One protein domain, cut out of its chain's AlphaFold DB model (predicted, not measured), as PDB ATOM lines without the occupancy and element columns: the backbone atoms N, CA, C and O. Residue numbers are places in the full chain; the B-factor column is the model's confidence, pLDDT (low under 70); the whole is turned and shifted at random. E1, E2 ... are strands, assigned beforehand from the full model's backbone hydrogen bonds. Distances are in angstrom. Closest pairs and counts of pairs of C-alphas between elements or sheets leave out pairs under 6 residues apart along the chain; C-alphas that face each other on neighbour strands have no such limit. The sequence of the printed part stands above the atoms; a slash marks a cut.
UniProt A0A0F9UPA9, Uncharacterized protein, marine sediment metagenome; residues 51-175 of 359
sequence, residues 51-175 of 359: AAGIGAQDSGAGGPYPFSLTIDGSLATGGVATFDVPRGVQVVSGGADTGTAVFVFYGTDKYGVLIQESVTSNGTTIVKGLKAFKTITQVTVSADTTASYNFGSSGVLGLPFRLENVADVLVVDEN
ATOM      1  N   ALA A  51     121.893 156.515 118.879       92.50
ATOM      2  CA  ALA A  51     122.869 156.884 119.914       92.50
ATOM      3  C   ALA A  51     122.281 157.716 121.063       92.50
ATOM      4  O   ALA A  51     122.639 157.485 122.210       92.50
ATOM      5  N   ALA A  52     121.367 158.639 120.758       94.31
ATOM      6  CA  ALA A  52     120.687 159.508 121.724       94.31
ATOM      7  C   ALA A  52     119.200 159.132 121.870       94.31
ATOM      8  O   ALA A  52     118.309 159.981 121.886       94.31
ATOM      9  N   GLY A  53     118.919 157.826 121.869       94.69
ATOM     10  CA  GLY A  53     117.555 157.305 121.915       94.69
ATOM     11  C   GLY A  53     116.907 157.407 123.298       94.69
ATOM     12  O   GLY A  53     115.712 157.651 123.384       94.69
ATOM     13  N   ILE A  54     117.680 157.235 124.373       96.50
ATOM     14  CA  ILE A  54     117.196 157.271 125.762       96.50
ATOM     15  C   ILE A  54     117.372 158.669 126.362       96.50
ATOM     16  O   ILE A  54     116.424 159.208 126.922       96.50
ATOM     17  N   GLY A  55     118.565 159.249 126.220       91.94
ATOM     18  CA  GLY A  55     118.927 160.566 126.747       91.94
ATOM     19  C   GLY A  55     120.100 161.146 125.961       91.94
ATOM     20  O   GLY A  55     120.913 160.392 125.404       91.94
ATOM     21  N   ALA A  56     120.156 162.472 125.856       84.88
ATOM     22  CA  ALA A  56     121.131 163.180 125.032       84.88
ATOM     23  C   ALA A  56     121.970 164.163 125.857       84.88
ATOM     24  O   ALA A  56     121.432 165.025 126.538       84.88
ATOM     25  N   GLN A  57     123.294 164.098 125.700       82.00
ATOM     26  CA  GLN A  57     124.260 165.016 126.317       82.00
ATOM     27  C   GLN A  57     124.156 165.120 127.847       82.00
ATOM     28  O   GLN A  57     124.479 166.155 128.429       82.00
ATOM     29  N   ASP A  58     123.775 164.034 128.509       80.69
ATOM     30  CA  ASP A  58     123.671 163.985 129.961       80.69
ATOM     31  C   ASP A  58     125.058 163.972 130.607       80.69
ATOM     32  O   ASP A  58     125.942 163.199 130.234       80.69
ATOM     33  N   SER A  59     125.243 164.809 131.620       76.25
ATOM     34  CA  SER A  59     126.421 164.800 132.488       76.25
ATOM     35  C   SER A  59     125.988 164.520 133.920       76.25
ATOM     36  O   SER A  59     125.027 165.120 134.400       76.25
ATOM     37  N   GLY A  60     126.707 163.651 134.624       69.56
ATOM     38  CA  GLY A  60     126.395 163.246 135.995       69.56
ATOM     39  C   GLY A  60     126.728 164.280 137.072       69.56
ATOM     40  O   GLY A  60     127.126 163.873 138.154       69.56
ATOM     41  N   ALA A  61     126.637 165.583 136.800       70.25
ATOM     42  CA  ALA A  61     127.196 166.604 137.684       70.25
ATOM     43  C   ALA A  61     126.284 166.979 138.874       70.25
ATOM     44  O   ALA A  61     125.148 167.416 138.683       70.25
ATOM     45  N   GLY A  62     126.842 166.939 140.093       64.88
ATOM     46  CA  GLY A  62     126.446 167.840 141.189       64.88
ATOM     47  C   GLY A  62     125.385 167.377 142.203       64.88
ATOM     48  O   GLY A  62     124.720 168.235 142.788       64.88
ATOM     49  N   GLY A  63     125.225 166.072 142.473       68.81
ATOM     50  CA  GLY A  63     124.238 165.567 143.450       68.81
ATOM     51  C   GLY A  63     124.693 164.382 144.327       68.81
ATOM     52  O   GLY A  63     125.765 163.822 144.107       68.81
ATOM     53  N   PRO A  64     123.891 163.972 145.336       85.81
ATOM     54  CA  PRO A  64     124.102 162.723 146.074       85.81
ATOM     55  C   PRO A  64     123.937 161.508 145.147       85.81
ATOM     56  O   PRO A  64     122.927 161.399 144.451       85.81
ATOM     57  N   TYR A  65     124.897 160.578 145.161       86.94
ATOM     58  CA  TYR A  65     124.863 159.368 144.329       86.94
ATOM     59  C   TYR A  65     124.105 158.205 144.994       86.94
ATOM     60  O   TYR A  65     124.199 158.042 146.214       86.94
ATOM     61  N   PRO A  66     123.417 157.341 144.217       89.94
ATOM     62  CA  PRO A  66     123.251 157.408 142.762       89.94
ATOM     63  C   PRO A  66     122.282 158.523 142.327       89.94
ATOM     64  O   PRO A  66     121.192 158.660 142.879       89.94
ATOM     65  N   PHE A  67     122.674 159.294 141.311       89.19
ATOM     66  CA  PHE A  67     121.870 160.386 140.751       89.19
ATOM     67  C   PHE A  67     121.041 159.881 139.566       89.19
ATOM     68  O   PHE A  67     121.552 159.095 138.774       89.19
ATOM     69  N   SER A  68     119.777 160.304 139.436       90.38
ATOM     70  CA  SER A  68     118.916 159.913 138.307       90.38
ATOM     71  C   SER A  68     119.051 160.897 137.152       90.38
ATOM     72  O   SER A  68     118.852 162.093 137.344       90.38
ATOM     73  N   LEU A  69     119.354 160.378 135.967       91.31
ATOM     74  CA  LEU A  69     119.439 161.144 134.728       91.31
ATOM     75  C   LEU A  69     118.054 161.312 134.099       91.31
ATOM     76  O   LEU A  69     117.126 160.541 134.377       91.31
ATOM     77  N   THR A  70     117.919 162.330 133.254       91.00
ATOM     78  CA  THR A  70     116.669 162.607 132.543       91.00
ATOM     79  C   THR A  70     116.530 161.652 131.357       91.00
ATOM     80  O   THR A  70     117.505 161.305 130.703       91.00
ATOM     81  N   ILE A  71     115.308 161.200 131.076       94.50
ATOM     82  CA  ILE A  71     115.000 160.398 129.885       94.50
ATOM     83  C   ILE A  71     114.233 161.291 128.909       94.50
ATOM     84  O   ILE A  71     113.017 161.465 129.029       94.50
ATOM     85  N   ASP A  72     114.961 161.884 127.968       93.25
ATOM     86  CA  ASP A  72     114.476 162.872 126.996       93.25
ATOM     87  C   ASP A  72     114.971 162.623 125.557       93.25
ATOM     88  O   ASP A  72     114.786 163.460 124.672       93.25
ATOM     89  N   GLY A  73     115.579 161.460 125.308       94.25
ATOM     90  CA  GLY A  73     116.075 161.075 123.992       94.25
ATOM     91  C   GLY A  73     114.968 160.869 122.953       94.25
ATOM     92  O   GLY A  73     113.773 160.887 123.240       94.25
ATOM     93  N   SER A  74     115.351 160.610 121.703       95.06
ATOM     94  CA  SER A  74     114.390 160.537 120.589       95.06
ATOM     95  C   SER A  74     113.409 159.356 120.659       95.06
ATOM     96  O   SER A  74     112.418 159.344 119.932       95.06
ATOM     97  N   LEU A  75     113.699 158.337 121.472       95.88
ATOM     98  CA  LEU A  75     112.817 157.193 121.735       95.88
ATOM     99  C   LEU A  75     112.049 157.359 123.056       95.88
ATOM    100  O   LEU A  75     111.292 156.462 123.438       95.88
ATOM    101  N   ALA A  76     112.257 158.474 123.765       96.19
ATOM    102  CA  ALA A  76     111.585 158.801 125.006       96.19
ATOM    103  C   ALA A  76     110.218 159.435 124.753       96.19
ATOM    104  O   ALA A  76     110.037 160.328 123.928       96.19
ATOM    105  N   THR A  77     109.224 158.995 125.511       96.31
ATOM    106  CA  THR A  77     107.932 159.671 125.613       96.31
ATOM    107  C   THR A  77     107.457 159.566 127.053       96.31
ATOM    108  O   THR A  77     107.412 158.476 127.617       96.31
ATOM    109  N   GLY A  78     107.143 160.705 127.677       92.06
ATOM    110  CA  GLY A  78     106.701 160.742 129.076       92.06
ATOM    111  C   GLY A  78     107.735 160.211 130.080       92.06
ATOM    112  O   GLY A  78     107.345 159.620 131.081       92.06
ATOM    113  N   GLY A  79     109.035 160.378 129.804       92.38
ATOM    114  CA  GLY A  79     110.119 159.897 130.672       92.38
ATOM    115  C   GLY A  79     110.421 158.398 130.559       92.38
ATOM    116  O   GLY A  79     111.162 157.865 131.378       92.38
ATOM    117  N   VAL A  80     109.859 157.707 129.561       96.12
ATOM    118  CA  VAL A  80     110.137 156.291 129.281       96.12
ATOM    119  C   VAL A  80     110.650 156.152 127.855       96.12
ATOM    120  O   VAL A  80     109.960 156.539 126.911       96.12
ATOM    121  N   ALA A  81     111.836 155.567 127.683       97.50
ATOM    122  CA  ALA A  81     112.352 155.226 126.361       97.50
ATOM    123  C   ALA A  81     111.822 153.860 125.927       97.50
ATOM    124  O   ALA A  81     111.942 152.887 126.673       97.50
ATOM    125  N   THR A  82     111.236 153.773 124.733       96.94
ATOM    126  CA  THR A  82     110.672 152.525 124.195       96.94
ATOM    127  C   THR A  82     111.386 152.126 122.916       96.94
ATOM    128  O   THR A  82     111.465 152.903 121.968       96.94
ATOM    129  N   PHE A  83     111.885 150.895 122.868       96.50
ATOM    130  CA  PHE A  83     112.531 150.359 121.674       96.50
ATOM    131  C   PHE A  83     111.518 149.661 120.762       96.50
ATOM    132  O   PHE A  83     110.494 149.145 121.213       96.50
ATOM    133  N   ASP A  84     111.811 149.624 119.468       95.06
ATOM    134  CA  ASP A  84     111.062 148.921 118.421       95.06
ATOM    135  C   ASP A  84     111.023 147.403 118.673       95.06
ATOM    136  O   ASP A  84     109.951 146.797 118.765       95.06
ATOM    137  N   VAL A  85     112.180 146.806 118.944       94.94
ATOM    138  CA  VAL A  85     112.363 145.414 119.382       94.94
ATOM    139  C   VAL A  85     113.182 145.394 120.680       94.94
ATOM    140  O   VAL A  85     113.758 146.421 121.037       94.94
ATOM    141  N   PRO A  86     113.224 144.289 121.448       95.12
ATOM    142  CA  PRO A  86     114.084 144.228 122.627       95.12
ATOM    143  C   PRO A  86     115.554 144.381 122.223       95.12
ATOM    144  O   PRO A  86     116.042 143.595 121.410       95.12
ATOM    145  N   ARG A  87     116.252 145.371 122.786       96.12
ATOM    146  CA  ARG A  87     117.629 145.726 122.414       96.12
ATOM    147  C   ARG A  87     118.517 145.976 123.613       96.12
ATOM    148  O   ARG A  87     118.046 146.401 124.667       96.12
ATOM    149  N   GLY A  88     119.814 145.777 123.411       95.44
ATOM    150  CA  GLY A  88     120.838 146.284 124.309       95.44
ATOM    151  C   GLY A  88     120.827 147.806 124.374       95.44
ATOM    152  O   GLY A  88     120.480 148.487 123.406       95.44
ATOM    153  N   VAL A  89     121.242 148.346 125.513       96.69
ATOM    154  CA  VAL A  89     121.561 149.772 125.628       96.69
ATOM    155  C   VAL A  89     122.938 150.054 125.026       96.69
ATOM    156  O   VAL A  89     123.747 149.146 124.832       96.69
ATOM    157  N   GLN A  90     123.226 151.311 124.723       95.31
ATOM    158  CA  GLN A  90     124.582 151.771 124.437       95.31
ATOM    159  C   GLN A  90     124.873 153.074 125.170       95.31
ATOM    160  O   GLN A  90     124.011 153.949 125.261       95.31
ATOM    161  N   VAL A  91     126.101 153.181 125.670       93.88
ATOM    162  CA  VAL A  91     126.657 154.372 126.310       93.88
ATOM    163  C   VAL A  91     127.731 154.930 125.385       93.88
ATOM    164  O   VAL A  91     128.722 154.255 125.101       93.88
ATOM    165  N   VAL A  92     127.529 156.155 124.909       91.94
ATOM    166  CA  VAL A  92     128.450 156.851 124.004       91.94
ATOM    167  C   VAL A  92     128.975 158.092 124.718       91.94
ATOM    168  O   VAL A  92     128.183 158.959 125.081       91.94
ATOM    169  N   SER A  93     130.287 158.197 124.930       88.69
ATOM    170  CA  SER A  93     130.874 159.422 125.481       88.69
ATOM    171  C   SER A  93     131.010 160.496 124.394       88.69
ATOM    172  O   SER A  93     131.373 160.214 123.254       88.69
ATOM    173  N   GLY A  94     130.706 161.746 124.742       84.06
ATOM    174  CA  GLY A  94     130.899 162.927 123.892       84.06
ATOM    175  C   GLY A  94     132.335 163.465 123.902       84.06
ATOM    176  O   GLY A  94     132.656 164.387 123.158       84.06
ATOM    177  N   GLY A  95     133.201 162.889 124.737       82.44
ATOM    178  CA  GLY A  95     134.609 163.243 124.889       82.44
ATOM    179  C   GLY A  95     135.338 162.234 125.778       82.44
ATOM    180  O   GLY A  95     134.718 161.299 126.288       82.44
ATOM    181  N   ALA A  96     136.648 162.426 125.948       79.00
ATOM    182  CA  ALA A  96     137.457 161.621 126.859       79.00
ATOM    183  C   ALA A  96     137.023 161.858 128.317       79.00
ATOM    184  O   ALA A  96     136.997 163.001 128.761       79.00
ATOM    185  N   ASP A  97     136.725 160.785 129.049       78.44
ATOM    186  CA  ASP A  97     136.422 160.809 130.489       78.44
ATOM    187  C   ASP A  97     137.251 159.741 131.226       78.44
ATOM    188  O   ASP A  97     137.845 158.864 130.595       78.44
ATOM    189  N   THR A  98     137.283 159.766 132.560       75.56
ATOM    190  CA  THR A  98     138.080 158.842 133.388       75.56
ATOM    191  C   THR A  98     137.599 157.390 133.343       75.56
ATOM    192  O   THR A  98     138.284 156.513 133.866       75.56
ATOM    193  N   GLY A  99     136.441 157.112 132.729       73.62
ATOM    194  CA  GLY A  99     135.931 155.750 132.528       73.62
ATOM    195  C   GLY A  99     135.584 155.016 133.828       73.62
ATOM    196  O   GLY A  99     135.717 153.800 133.918       73.62
ATOM    197  N   THR A 100     135.200 155.749 134.875       82.38
ATOM    198  CA  THR A 100     134.894 155.183 136.203       82.38
ATOM    199  C   THR A 100     133.422 155.289 136.581       82.38
ATOM    200  O   THR A 100     132.976 154.578 137.480       82.38
ATOM    201  N   ALA A 101     132.653 156.149 135.907       89.31
ATOM    202  CA  ALA A 101     131.222 156.274 136.148       89.31
ATOM    203  C   ALA A 101     130.493 154.999 135.703       89.31
ATOM    204  O   ALA A 101     130.673 154.530 134.571       89.31
ATOM    205  N   VAL A 102     129.674 154.452 136.602       92.50
ATOM    206  CA  VAL A 102     128.780 153.326 136.338       92.50
ATOM    207  C   VAL A 102     127.386 153.881 136.120       92.50
ATOM    208  O   VAL A 102     126.816 154.514 137.010       92.50
ATOM    209  N   PHE A 103     126.840 153.612 134.940       93.69
ATOM    210  CA  PHE A 103     125.452 153.895 134.625       93.69
ATOM    211  C   PHE A 103     124.607 152.669 134.935       93.69
ATOM    212  O   PHE A 103     124.953 151.567 134.513       93.69
ATOM    213  N   VAL A 104     123.511 152.833 135.670       95.12
ATOM    214  CA  VAL A 104     122.569 151.743 135.936       95.12
ATOM    215  C   VAL A 104     121.264 152.028 135.219       95.12
ATOM    216  O   VAL A 104     120.575 153.003 135.508       95.12
ATOM    217  N   PHE A 105     120.932 151.159 134.276       96.62
ATOM    218  CA  PHE A 105     119.696 151.197 133.516       96.62
ATOM    219  C   PHE A 105     118.662 150.326 134.210       96.62
ATOM    220  O   PHE A 105     118.938 149.168 134.517       96.62
ATOM    221  N   TYR A 106     117.468 150.869 134.410       96.56
ATOM    222  CA  TYR A 106     116.299 150.151 134.896       96.56
ATOM    223  C   TYR A 106     115.220 150.197 133.831       96.56
ATOM    224  O   TYR A 106     114.972 151.234 133.211       96.56
ATOM    225  N   GLY A 107     114.544 149.075 133.638       96.50
ATOM    226  CA  GLY A 107     113.521 148.988 132.621       96.50
ATOM    227  C   GLY A 107     112.797 147.661 132.635       96.50
ATOM    228  O   GLY A 107     112.894 146.886 133.587       96.50
ATOM    229  N   THR A 108     112.075 147.396 131.554       94.69
ATOM    230  CA  THR A 108     111.398 146.116 131.352       94.69
ATOM    231  C   THR A 108     111.917 145.420 130.113       94.69
ATOM    232  O   THR A 108     112.390 146.056 129.172       94.69
ATOM    233  N   ASP A 109     111.824 144.099 130.104       91.62
ATOM    234  CA  ASP A 109     112.119 143.288 128.935       91.62
ATOM    235  C   ASP A 109     110.884 143.083 128.028       91.62
ATOM    236  O   ASP A 109     109.828 143.678 128.247       91.62
ATOM    237  N   LYS A 110     110.983 142.223 126.997       88.06
ATOM    238  CA  LYS A 110     109.859 141.928 126.076       88.06
ATOM    239  C   LYS A 110     108.587 141.452 126.792       88.06
ATOM    240  O   LYS A 110     107.498 141.612 126.250       88.06
ATOM    241  N   TYR A 111     108.735 140.851 127.967       88.12
ATOM    242  CA  TYR A 111     107.657 140.249 128.742       88.12
ATOM    243  C   TYR A 111     107.157 141.162 129.867       88.12
ATOM    244  O   TYR A 111     106.309 140.746 130.650       88.12
ATOM    245  N   GLY A 112     107.659 142.400 129.951       89.44
ATOM    246  CA  GLY A 112     107.292 143.348 131.000       89.44
ATOM    247  C   GLY A 112     107.962 143.070 132.347       89.44
ATOM    248  O   GLY A 112     107.617 143.708 133.340       89.44
ATOM    249  N   VAL A 113     108.920 142.138 132.414       87.94
ATOM    250  CA  VAL A 113     109.640 141.838 133.654       87.94
ATOM    251  C   VAL A 113     110.693 142.907 133.888       87.94
ATOM    252  O   VAL A 113     111.458 143.245 132.983       87.94
ATOM    253  N   LEU A 114     110.741 143.418 135.117       91.81
ATOM    254  CA  LEU A 114     111.730 144.403 135.529       91.81
ATOM    255  C   LEU A 114     113.133 143.799 135.489       91.81
ATOM    256  O   LEU A 114     113.410 142.775 136.120       91.81
ATOM    257  N   ILE A 115     114.020 144.465 134.763       92.69
ATOM    258  CA  ILE A 115     115.434 144.126 134.658       92.69
ATOM    259  C   ILE A 115     116.274 145.380 134.870       92.69
ATOM    260  O   ILE A 115     115.811 146.506 134.683       92.69
ATOM    261  N   GLN A 116     117.523 145.166 135.269       95.19
ATOM    262  CA  GLN A 116     118.498 146.232 135.425       95.19
ATOM    263  C   GLN A 116     119.857 145.798 134.884       95.19
ATOM    264  O   GLN A 116     120.184 144.609 134.921       95.19
ATOM    265  N   GLU A 117     120.647 146.758 134.424       96.19
ATOM    266  CA  GLU A 117     122.013 146.540 133.958       96.19
ATOM    267  C   GLU A 117     122.924 147.683 134.398       96.19
ATOM    268  O   GLU A 117     122.576 148.851 134.246       96.19
ATOM    269  N   SER A 118     124.099 147.343 134.921       95.06
ATOM    270  CA  SER A 118     125.183 148.280 135.189       95.06
ATOM    271  C   SER A 118     126.176 148.277 134.031       95.06
ATOM    272  O   SER A 118     126.778 147.250 133.728       95.06
ATOM    273  N   VAL A 119     126.389 149.444 133.435       93.94
ATOM    274  CA  VAL A 119     127.342 149.668 132.351       93.94
ATOM    275  C   VAL A 119     128.398 150.657 132.827       93.94
ATOM    276  O   VAL A 119     128.116 151.836 133.052       93.94
ATOM    277  N   THR A 120     129.629 150.179 132.989       92.00
ATOM    278  CA  THR A 120     130.770 151.040 133.307       92.00
ATOM    279  C   THR A 120     131.220 151.761 132.046       92.00
ATOM    280  O   THR A 120     131.514 151.129 131.030       92.00
ATOM    281  N   SER A 121     131.275 153.089 132.100       86.50
ATOM    282  CA  SER A 121     131.832 153.887 131.010       86.50
ATOM    283  C   SER A 121     133.314 153.575 130.797       86.50
ATOM    284  O   SER A 121     134.023 153.260 131.741       86.50
ATOM    285  N   ASN A 122     133.813 153.691 129.568       86.50
ATOM    286  CA  ASN A 122     135.252 153.582 129.282       86.50
ATOM    287  C   ASN A 122     135.860 154.903 128.767       86.50
ATOM    288  O   ASN A 122     137.007 154.935 128.322       86.50
ATOM    289  N   GLY A 123     135.053 155.969 128.768       83.25
ATOM    290  CA  GLY A 123     135.427 157.327 128.384       83.25
ATOM    291  C   GLY A 123     135.786 157.542 126.911       83.25
ATOM    292  O   GLY A 123     136.054 158.678 126.553       83.25
ATOM    293  N   THR A 124     135.821 156.524 126.047       82.00
ATOM    294  CA  THR A 124     136.394 156.672 124.691       82.00
ATOM    295  C   THR A 124     135.607 155.983 123.586       82.00
ATOM    296  O   THR A 124     135.427 156.564 122.520       82.00
ATOM    297  N   THR A 125     135.146 154.751 123.802       88.38
ATOM    298  CA  THR A 125     134.426 153.969 122.792       88.38
ATOM    299  C   THR A 125     133.015 153.651 123.258       88.38
ATOM    300  O   THR A 125     132.674 153.770 124.433       88.38
ATOM    301  N   ILE A 126     132.165 153.252 122.319       90.88
ATOM    302  CA  ILE A 126     130.795 152.864 122.637       90.88
ATOM    303  C   ILE A 126     130.826 151.625 123.535       90.88
ATOM    304  O   ILE A 126     131.358 150.584 123.143       90.88
ATOM    305  N   VAL A 127     130.209 151.722 124.711       93.12
ATOM    306  CA  VAL A 127     129.987 150.572 125.590       93.12
ATOM    307  C   VAL A 127     128.577 150.054 125.342       93.12
ATOM    308  O   VAL A 127     127.595 150.729 125.656       93.12
ATOM    309  N   LYS A 128     128.466 148.868 124.738       93.25
ATOM    310  CA  LYS A 128     127.183 148.182 124.536       93.25
ATOM    311  C   LYS A 128     126.800 147.412 125.803       93.25
ATOM    312  O   LYS A 128     127.652 146.764 126.408       93.25
ATOM    313  N   GLY A 129     125.522 147.452 126.160       93.12
ATOM    314  CA  GLY A 129     124.943 146.607 127.197       93.12
ATOM    315  C   GLY A 129     124.815 145.147 126.755       93.12
ATOM    316  O   GLY A 129     124.701 144.836 125.566       93.12
ATOM    317  N   LEU A 130     124.834 144.257 127.736       92.12
ATOM    318  CA  LEU A 130     124.724 142.809 127.647       92.12
ATOM    319  C   LEU A 130     123.271 142.321 127.704       92.12
ATOM    320  O   LEU A 130     123.007 141.192 127.288       92.12
ATOM    321  N   LYS A 131     122.341 143.121 128.249       93.12
ATOM    322  CA  LYS A 131     120.930 142.743 128.422       93.12
ATOM    323  C   LYS A 131     120.021 143.466 127.451       93.12
ATOM    324  O   LYS A 131     120.245 144.627 127.127       93.12
ATOM    325  N   ALA A 132     118.947 142.798 127.041       94.44
ATOM    326  CA  ALA A 132     117.974 143.378 126.134       94.44
ATOM    327  C   ALA A 132     116.739 143.928 126.863       94.44
ATOM    328  O   ALA A 132     115.938 143.182 127.438       94.44
ATOM    329  N   PHE A 133     116.552 145.240 126.753       96.50
ATOM    330  CA  PHE A 133     115.410 145.986 127.267       96.50
ATOM    331  C   PHE A 133     114.379 146.216 126.161       96.50
ATOM    332  O   PHE A 133     114.725 146.381 124.994       96.50
ATOM    333  N   LYS A 134     113.097 146.245 126.519       95.81
ATOM    334  CA  LYS A 134     112.010 146.747 125.668       95.81
ATOM    335  C   LYS A 134     111.668 148.192 126.018       95.81
ATOM    336  O   LYS A 134     111.403 148.986 125.116       95.81
ATOM    337  N   THR A 135     111.701 148.529 127.304       97.25
ATOM    338  CA  THR A 135     111.571 149.908 127.783       97.25
ATOM    339  C   THR A 135     112.631 150.220 128.828       97.25
ATOM    340  O   THR A 135     113.046 149.328 129.566       97.25
ATOM    341  N   ILE A 136     113.034 151.486 128.908       97.88
ATOM    342  CA  ILE A 136     113.883 152.039 129.967       97.88
ATOM    343  C   ILE A 136     113.067 153.082 130.722       97.88
ATOM    344  O   ILE A 136     112.506 153.991 130.114       97.88
ATOM    345  N   THR A 137     113.001 152.936 132.041       97.12
ATOM    346  CA  THR A 137     112.200 153.786 132.934       97.12
ATOM    347  C   THR A 137     113.051 154.648 133.855       97.12
ATOM    348  O   THR A 137     112.544 155.612 134.414       97.12
ATOM    349  N   GLN A 138     114.325 154.299 134.052       95.81
ATOM    350  CA  GLN A 138     115.260 155.105 134.834       95.81
ATOM    351  C   GLN A 138     116.696 154.812 134.404       95.81
ATOM    352  O   GLN A 138     117.049 153.665 134.125       95.81
ATOM    353  N   VAL A 139     117.529 155.847 134.407       95.31
ATOM    354  CA  VAL A 139     118.983 155.723 134.296       95.31
ATOM    355  C   VAL A 139     119.592 156.437 135.491       95.31
ATOM    356  O   VAL A 139     119.188 157.554 135.807       95.31
ATOM    357  N   THR A 140     120.533 155.799 136.177       93.88
ATOM    358  CA  THR A 140     121.285 156.437 137.260       93.88
ATOM    359  C   THR A 140     122.778 156.418 136.990       93.88
ATOM    360  O   THR A 140     123.256 155.603 136.206       93.88
ATOM    361  N   VAL A 141     123.517 157.313 137.637       92.62
ATOM    362  CA  VAL A 141     124.979 157.394 137.560       92.62
ATOM    363  C   VAL A 141     125.595 157.367 138.957       92.62
ATOM    364  O   VAL A 141     125.017 157.886 139.916       92.62
ATOM    365  N   SER A 142     126.757 156.724 139.085       92.19
ATOM    366  CA  SER A 142     127.437 156.493 140.367       92.19
ATOM    367  C   SER A 142     128.441 157.573 140.787       92.19
ATOM    368  O   SER A 142     128.949 157.499 141.903       92.19
ATOM    369  N   ALA A 143     128.797 158.501 139.898       89.44
ATOM    370  CA  ALA A 143     129.800 159.541 140.127       89.44
ATOM    371  C   ALA A 143     129.633 160.695 139.124       89.44
ATOM    372  O   ALA A 143     128.959 160.527 138.105       89.44
ATOM    373  N   ASP A 144     130.296 161.823 139.390       87.12
ATOM    374  CA  ASP A 144     130.396 162.921 138.431       87.12
ATOM    375  C   ASP A 144     131.074 162.427 137.150       87.12
ATOM    376  O   ASP A 144     132.030 161.646 137.192       87.12
ATOM    377  N   THR A 145     130.595 162.917 136.010       87.31
ATOM    378  CA  THR A 145     131.246 162.717 134.717       87.31
ATOM    379  C   THR A 145     131.843 164.026 134.235       87.31
ATOM    380  O   THR A 145     131.252 165.092 134.416       87.31
ATOM    381  N   THR A 146     133.020 163.964 133.616       85.38
ATOM    382  CA  THR A 146     133.653 165.156 133.030       85.38
ATOM    383  C   THR A 146     133.197 165.393 131.594       85.38
ATOM    384  O   THR A 146     133.170 166.535 131.136       85.38
ATOM    385  N   ALA A 147     132.784 164.327 130.902       87.44
ATOM    386  CA  ALA A 147     132.180 164.396 129.584       87.44
ATOM    387  C   ALA A 147     130.646 164.312 129.655       87.44
ATOM    388  O   ALA A 147     130.063 163.766 130.600       87.44
ATOM    389  N   SER A 148     129.997 164.818 128.606       88.19
ATOM    390  CA  SER A 148     128.592 164.536 128.306       88.19
ATOM    391  C   SER A 148     128.456 163.149 127.679       88.19
ATOM    392  O   SER A 148     129.315 162.731 126.901       88.19
ATOM    393  N   TYR A 149     127.365 162.449 127.968       91.25
ATOM    394  CA  TYR A 149     127.071 161.111 127.465       91.25
ATOM    395  C   TYR A 149     125.760 161.091 126.684       91.25
ATOM    396  O   TYR A 149     124.791 161.760 127.033       91.25
ATOM    397  N   ASN A 150     125.726 160.295 125.619       92.81
ATOM    398  CA  ASN A 150     124.491 159.917 124.945       92.81
ATOM    399  C   ASN A 150     124.155 158.470 125.308       92.81
ATOM    400  O   ASN A 150     125.024 157.589 125.273       92.81
ATOM    401  N   PHE A 151     122.884 158.230 125.613       95.12
ATOM    402  CA  PHE A 151     122.353 156.907 125.904       95.12
ATOM    403  C   PHE A 151     121.356 156.502 124.835       95.12
ATOM    404  O   PHE A 151     120.485 157.281 124.442       95.12
ATOM    405  N   GLY A 152     121.451 155.260 124.380       95.88
ATOM    406  CA  GLY A 152     120.743 154.846 123.183       95.88
ATOM    407  C   GLY A 152     120.436 153.364 123.090       95.88
ATOM    408  O   GLY A 152     120.769 152.581 123.977       95.88
ATOM    409  N   SER A 153     119.817 152.986 121.975       96.25
ATOM    410  CA  SER A 153     119.608 151.592 121.591       96.25
ATOM    411  C   SER A 153     120.816 151.071 120.816       96.25
ATOM    412  O   SER A 153     121.350 151.779 119.967       96.25
ATOM    413  N   SER A 154     121.252 149.843 121.083       95.31
ATOM    414  CA  SER A 154     122.329 149.181 120.345       95.31
ATOM    415  C   SER A 154     121.787 148.262 119.235       95.31
ATOM    416  O   SER A 154     120.578 148.030 119.108       95.31
ATOM    417  N   GLY A 155     122.697 147.741 118.406       93.75
ATOM    418  CA  GLY A 155     122.385 146.713 117.402       93.75
ATOM    419  C   GLY A 155     122.133 145.318 117.988       93.75
ATOM    420  O   GLY A 155     121.605 144.460 117.293       93.75
ATOM    421  N   VAL A 156     122.447 145.107 119.271       94.25
ATOM    422  CA  VAL A 156     122.289 143.810 119.938       94.25
ATOM    423  C   VAL A 156     120.815 143.592 120.267       94.25
ATOM    424  O   VAL A 156     120.210 144.385 120.987       94.25
ATOM    425  N   LEU A 157     120.243 142.508 119.762       94.94
ATOM    426  CA  LEU A 157     118.847 142.120 119.921       94.94
ATOM    427  C   LEU A 157     118.682 141.087 121.037       94.94
ATOM    428  O   LEU A 157     119.511 140.193 121.215       94.94
ATOM    429  N   GLY A 158     117.580 141.184 121.775       92.44
ATOM    430  CA  GLY A 158     117.196 140.199 122.783       92.44
ATOM    431  C   GLY A 158     116.466 139.008 122.189       92.44
ATOM    432  O   GLY A 158     115.515 139.177 121.422       92.44
ATOM    433  N   LEU A 159     116.845 137.801 122.606       90.81
ATOM    434  CA  LEU A 159     116.108 136.600 122.233       90.81
ATOM    435  C   LEU A 159     114.842 136.460 123.094       90.81
ATOM    436  O   LEU A 159     114.887 136.685 124.303       90.81
ATOM    437  N   PRO A 160     113.691 136.073 122.514       86.00
ATOM    438  CA  PRO A 160     112.472 135.814 123.283       86.00
ATOM    439  C   PRO A 160     112.513 134.452 124.003       86.00
ATOM    440  O   PRO A 160     111.755 134.208 124.933       86.00
ATOM    441  N   PHE A 161     113.412 133.554 123.614       83.06
ATOM    442  CA  PHE A 161     113.581 132.240 124.228       83.06
ATOM    443  C   PHE A 161     114.971 132.120 124.853       83.06
ATOM    444  O   PHE A 161     115.887 132.855 124.493       83.06
ATOM    445  N   ARG A 162     115.147 131.167 125.772       83.75
ATOM    446  CA  ARG A 162     116.454 130.884 126.374       83.75
ATOM    447  C   ARG A 162     117.323 130.086 125.419       83.75
ATOM    448  O   ARG A 162     117.015 128.940 125.100       83.75
ATOM    449  N   LEU A 163     118.444 130.668 125.027       84.19
ATOM    450  CA  LEU A 163     119.456 130.003 124.228       84.19
ATOM    451  C   LEU A 163     120.517 129.379 125.137       84.19
ATOM    452  O   LEU A 163     121.449 130.049 125.567       84.19
ATOM    453  N   GLU A 164     120.399 128.093 125.456       81.38
ATOM    454  CA  GLU A 164     121.406 127.422 126.293       81.38
ATOM    455  C   GLU A 164     122.727 127.168 125.558       81.38
ATOM    456  O   GLU A 164     123.800 127.209 126.167       81.38
ATOM    457  N   ASN A 165     122.651 126.872 124.262       83.62
ATOM    458  CA  ASN A 165     123.800 126.619 123.411       83.62
ATOM    459  C   ASN A 165     123.595 127.311 122.066       83.62
ATOM    460  O   ASN A 165     122.559 127.140 121.438       83.62
ATOM    461  N   VAL A 166     124.603 128.043 121.602       86.12
ATOM    462  CA  VAL A 166     124.567 128.735 120.308       86.12
ATOM    463  C   VAL A 166     124.338 127.759 119.150       86.12
ATOM    464  O   VAL A 166     123.614 128.084 118.219       86.12
ATOM    465  N   ALA A 167     124.864 126.534 119.254       85.12
ATOM    466  CA  ALA A 167     124.692 125.494 118.239       85.12
ATOM    467  C   ALA A 167     123.246 124.976 118.093       85.12
ATOM    468  O   ALA A 167     122.965 124.210 117.176       85.12
ATOM    469  N   ASP A 168     122.335 125.356 118.996       83.75
ATOM    470  CA  ASP A 168     120.914 125.030 118.862       83.75
ATOM    471  C   ASP A 168     120.212 125.939 117.833       83.75
ATOM    472  O   ASP A 168     119.121 125.600 117.374       83.75
ATOM    473  N   VAL A 169     120.821 127.063 117.435       86.12
ATOM    474  CA  VAL A 169     120.350 127.897 116.319       86.12
ATOM    475  C   VAL A 169     120.883 127.335 115.009       86.12
ATOM    476  O   VAL A 169     122.077 127.086 114.872       86.12
ATOM    477  N   LEU A 170     119.989 127.131 114.042       85.94
ATOM    478  CA  LEU A 170     120.337 126.593 112.730       85.94
ATOM    479  C   LEU A 170     120.607 127.713 111.729       85.94
ATOM    480  O   LEU A 170     121.572 127.638 110.976       85.94
ATOM    481  N   VAL A 171     119.736 128.722 111.699       87.38
ATOM    482  CA  VAL A 171     119.835 129.836 110.754       87.38
ATOM    483  C   VAL A 171     119.135 131.069 111.312       87.38
ATOM    484  O   VAL A 171     118.120 130.952 112.006       87.38
ATOM    485  N   VAL A 172     119.687 132.234 110.990       87.06
ATOM    486  CA  VAL A 172     118.991 133.516 111.063       87.06
ATOM    487  C   VAL A 172     118.837 134.016 109.636       87.06
ATOM    488  O   VAL A 172     119.826 134.110 108.909       87.06
ATOM    489  N   ASP A 173     117.603 134.272 109.226       86.62
ATOM    490  CA  ASP A 173     117.265 134.618 107.857       86.62
ATOM    491  C   ASP A 173     116.474 135.923 107.770       86.62
ATOM    492  O   ASP A 173     115.652 136.250 108.635       86.62
ATOM    493  N   GLU A 174     116.734 136.684 106.708       85.00
ATOM    494  CA  GLU A 174     115.973 137.890 106.410       85.00
ATOM    495  C   GLU A 174     114.685 137.560 105.650       85.00
ATOM    496  O   GLU A 174     114.662 136.785 104.690       85.00
ATOM    497  N   ASN A 175     113.592 138.199 106.067       79.69
ATOM    498  CA  ASN A 175     112.296 138.201 105.392       79.69
ATOM    499  C   ASN A 175     111.708 136.812 105.098       79.69
ATOM    500  O   ASN A 175     110.882 136.686 104.193       79.69
TER     501      ASN A 175
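What this domain is: This is residues 51 to 175 of the 359 residues of an uncharacterized protein of marine sediment metagenome (UniProt A0A0F9UPA9). What shape do these coordinates make? One strongly twisted sheet folds over on itself into a flattened, barrel-like body: E2, E4, E5 and residues 135 to 141 of E6 make one wall, and E1, E7 and the later part of E3 the other, while residues 161 to 175, with E8, stick out as a tail. What is it built of? The printed part has 125 residues with no named helix and eight named strands, E1 to E8 in chain order, all strand in class; E1 to E7 form a branched antiparallel sheet. How large is it? It is compact, with a radius of gyration of the C-alphas of 15.1 A, but elongated, spanning 49 by 30 by 24 A.

Where its parts are: Where do the strands lie? E1 is residues 55 to 58, from C-alpha 55 at (118.927, 160.566, 126.747), E2 67 to 69, E3 80 to 93 (21.3 A), E4 102 to 108 and E5 114 to 120 (20.3 A). Which follow? E6 is residues 127 to 141, E7 149 to 158 (23.6 A), and E8 169 to 174, ending at C-alpha 174 (115.973, 137.890, 106.410).

How they stand to each other: What stands beside E7? E1, with N 151 and O 55 at 2.9 A, is on one side and E3, with N 90 and O 152 at 2.9 A, on the other. What stands beside E6? E3, with N 129 and O 89 at 2.8 A, and E2, with N 69 and O 139 at 2.8 A, are on one side; E4, with N 104 and O 140 at 2.8 A, is on the other. Where does the sheet turn? E3 bends by 121 degrees at residue 85 and E6 by 139 degrees at residue 136. Where is E5? It forms a hairpin with E4, with N 105 and O 117 at 2.8 A; its closest C-alphas to E6 are those of Val 119 and Gly 129, 6.5 A apart.

The domain as a whole: What stands free? Residues 161 to 175 do, and E8 pairs with no named strand; the body without them spans 37 by 25 by 21 A. Is it unbroken and confident? The printed part has no cut and no long link between named strands; pLDDT is under 70 at residues 60, 62 and 63.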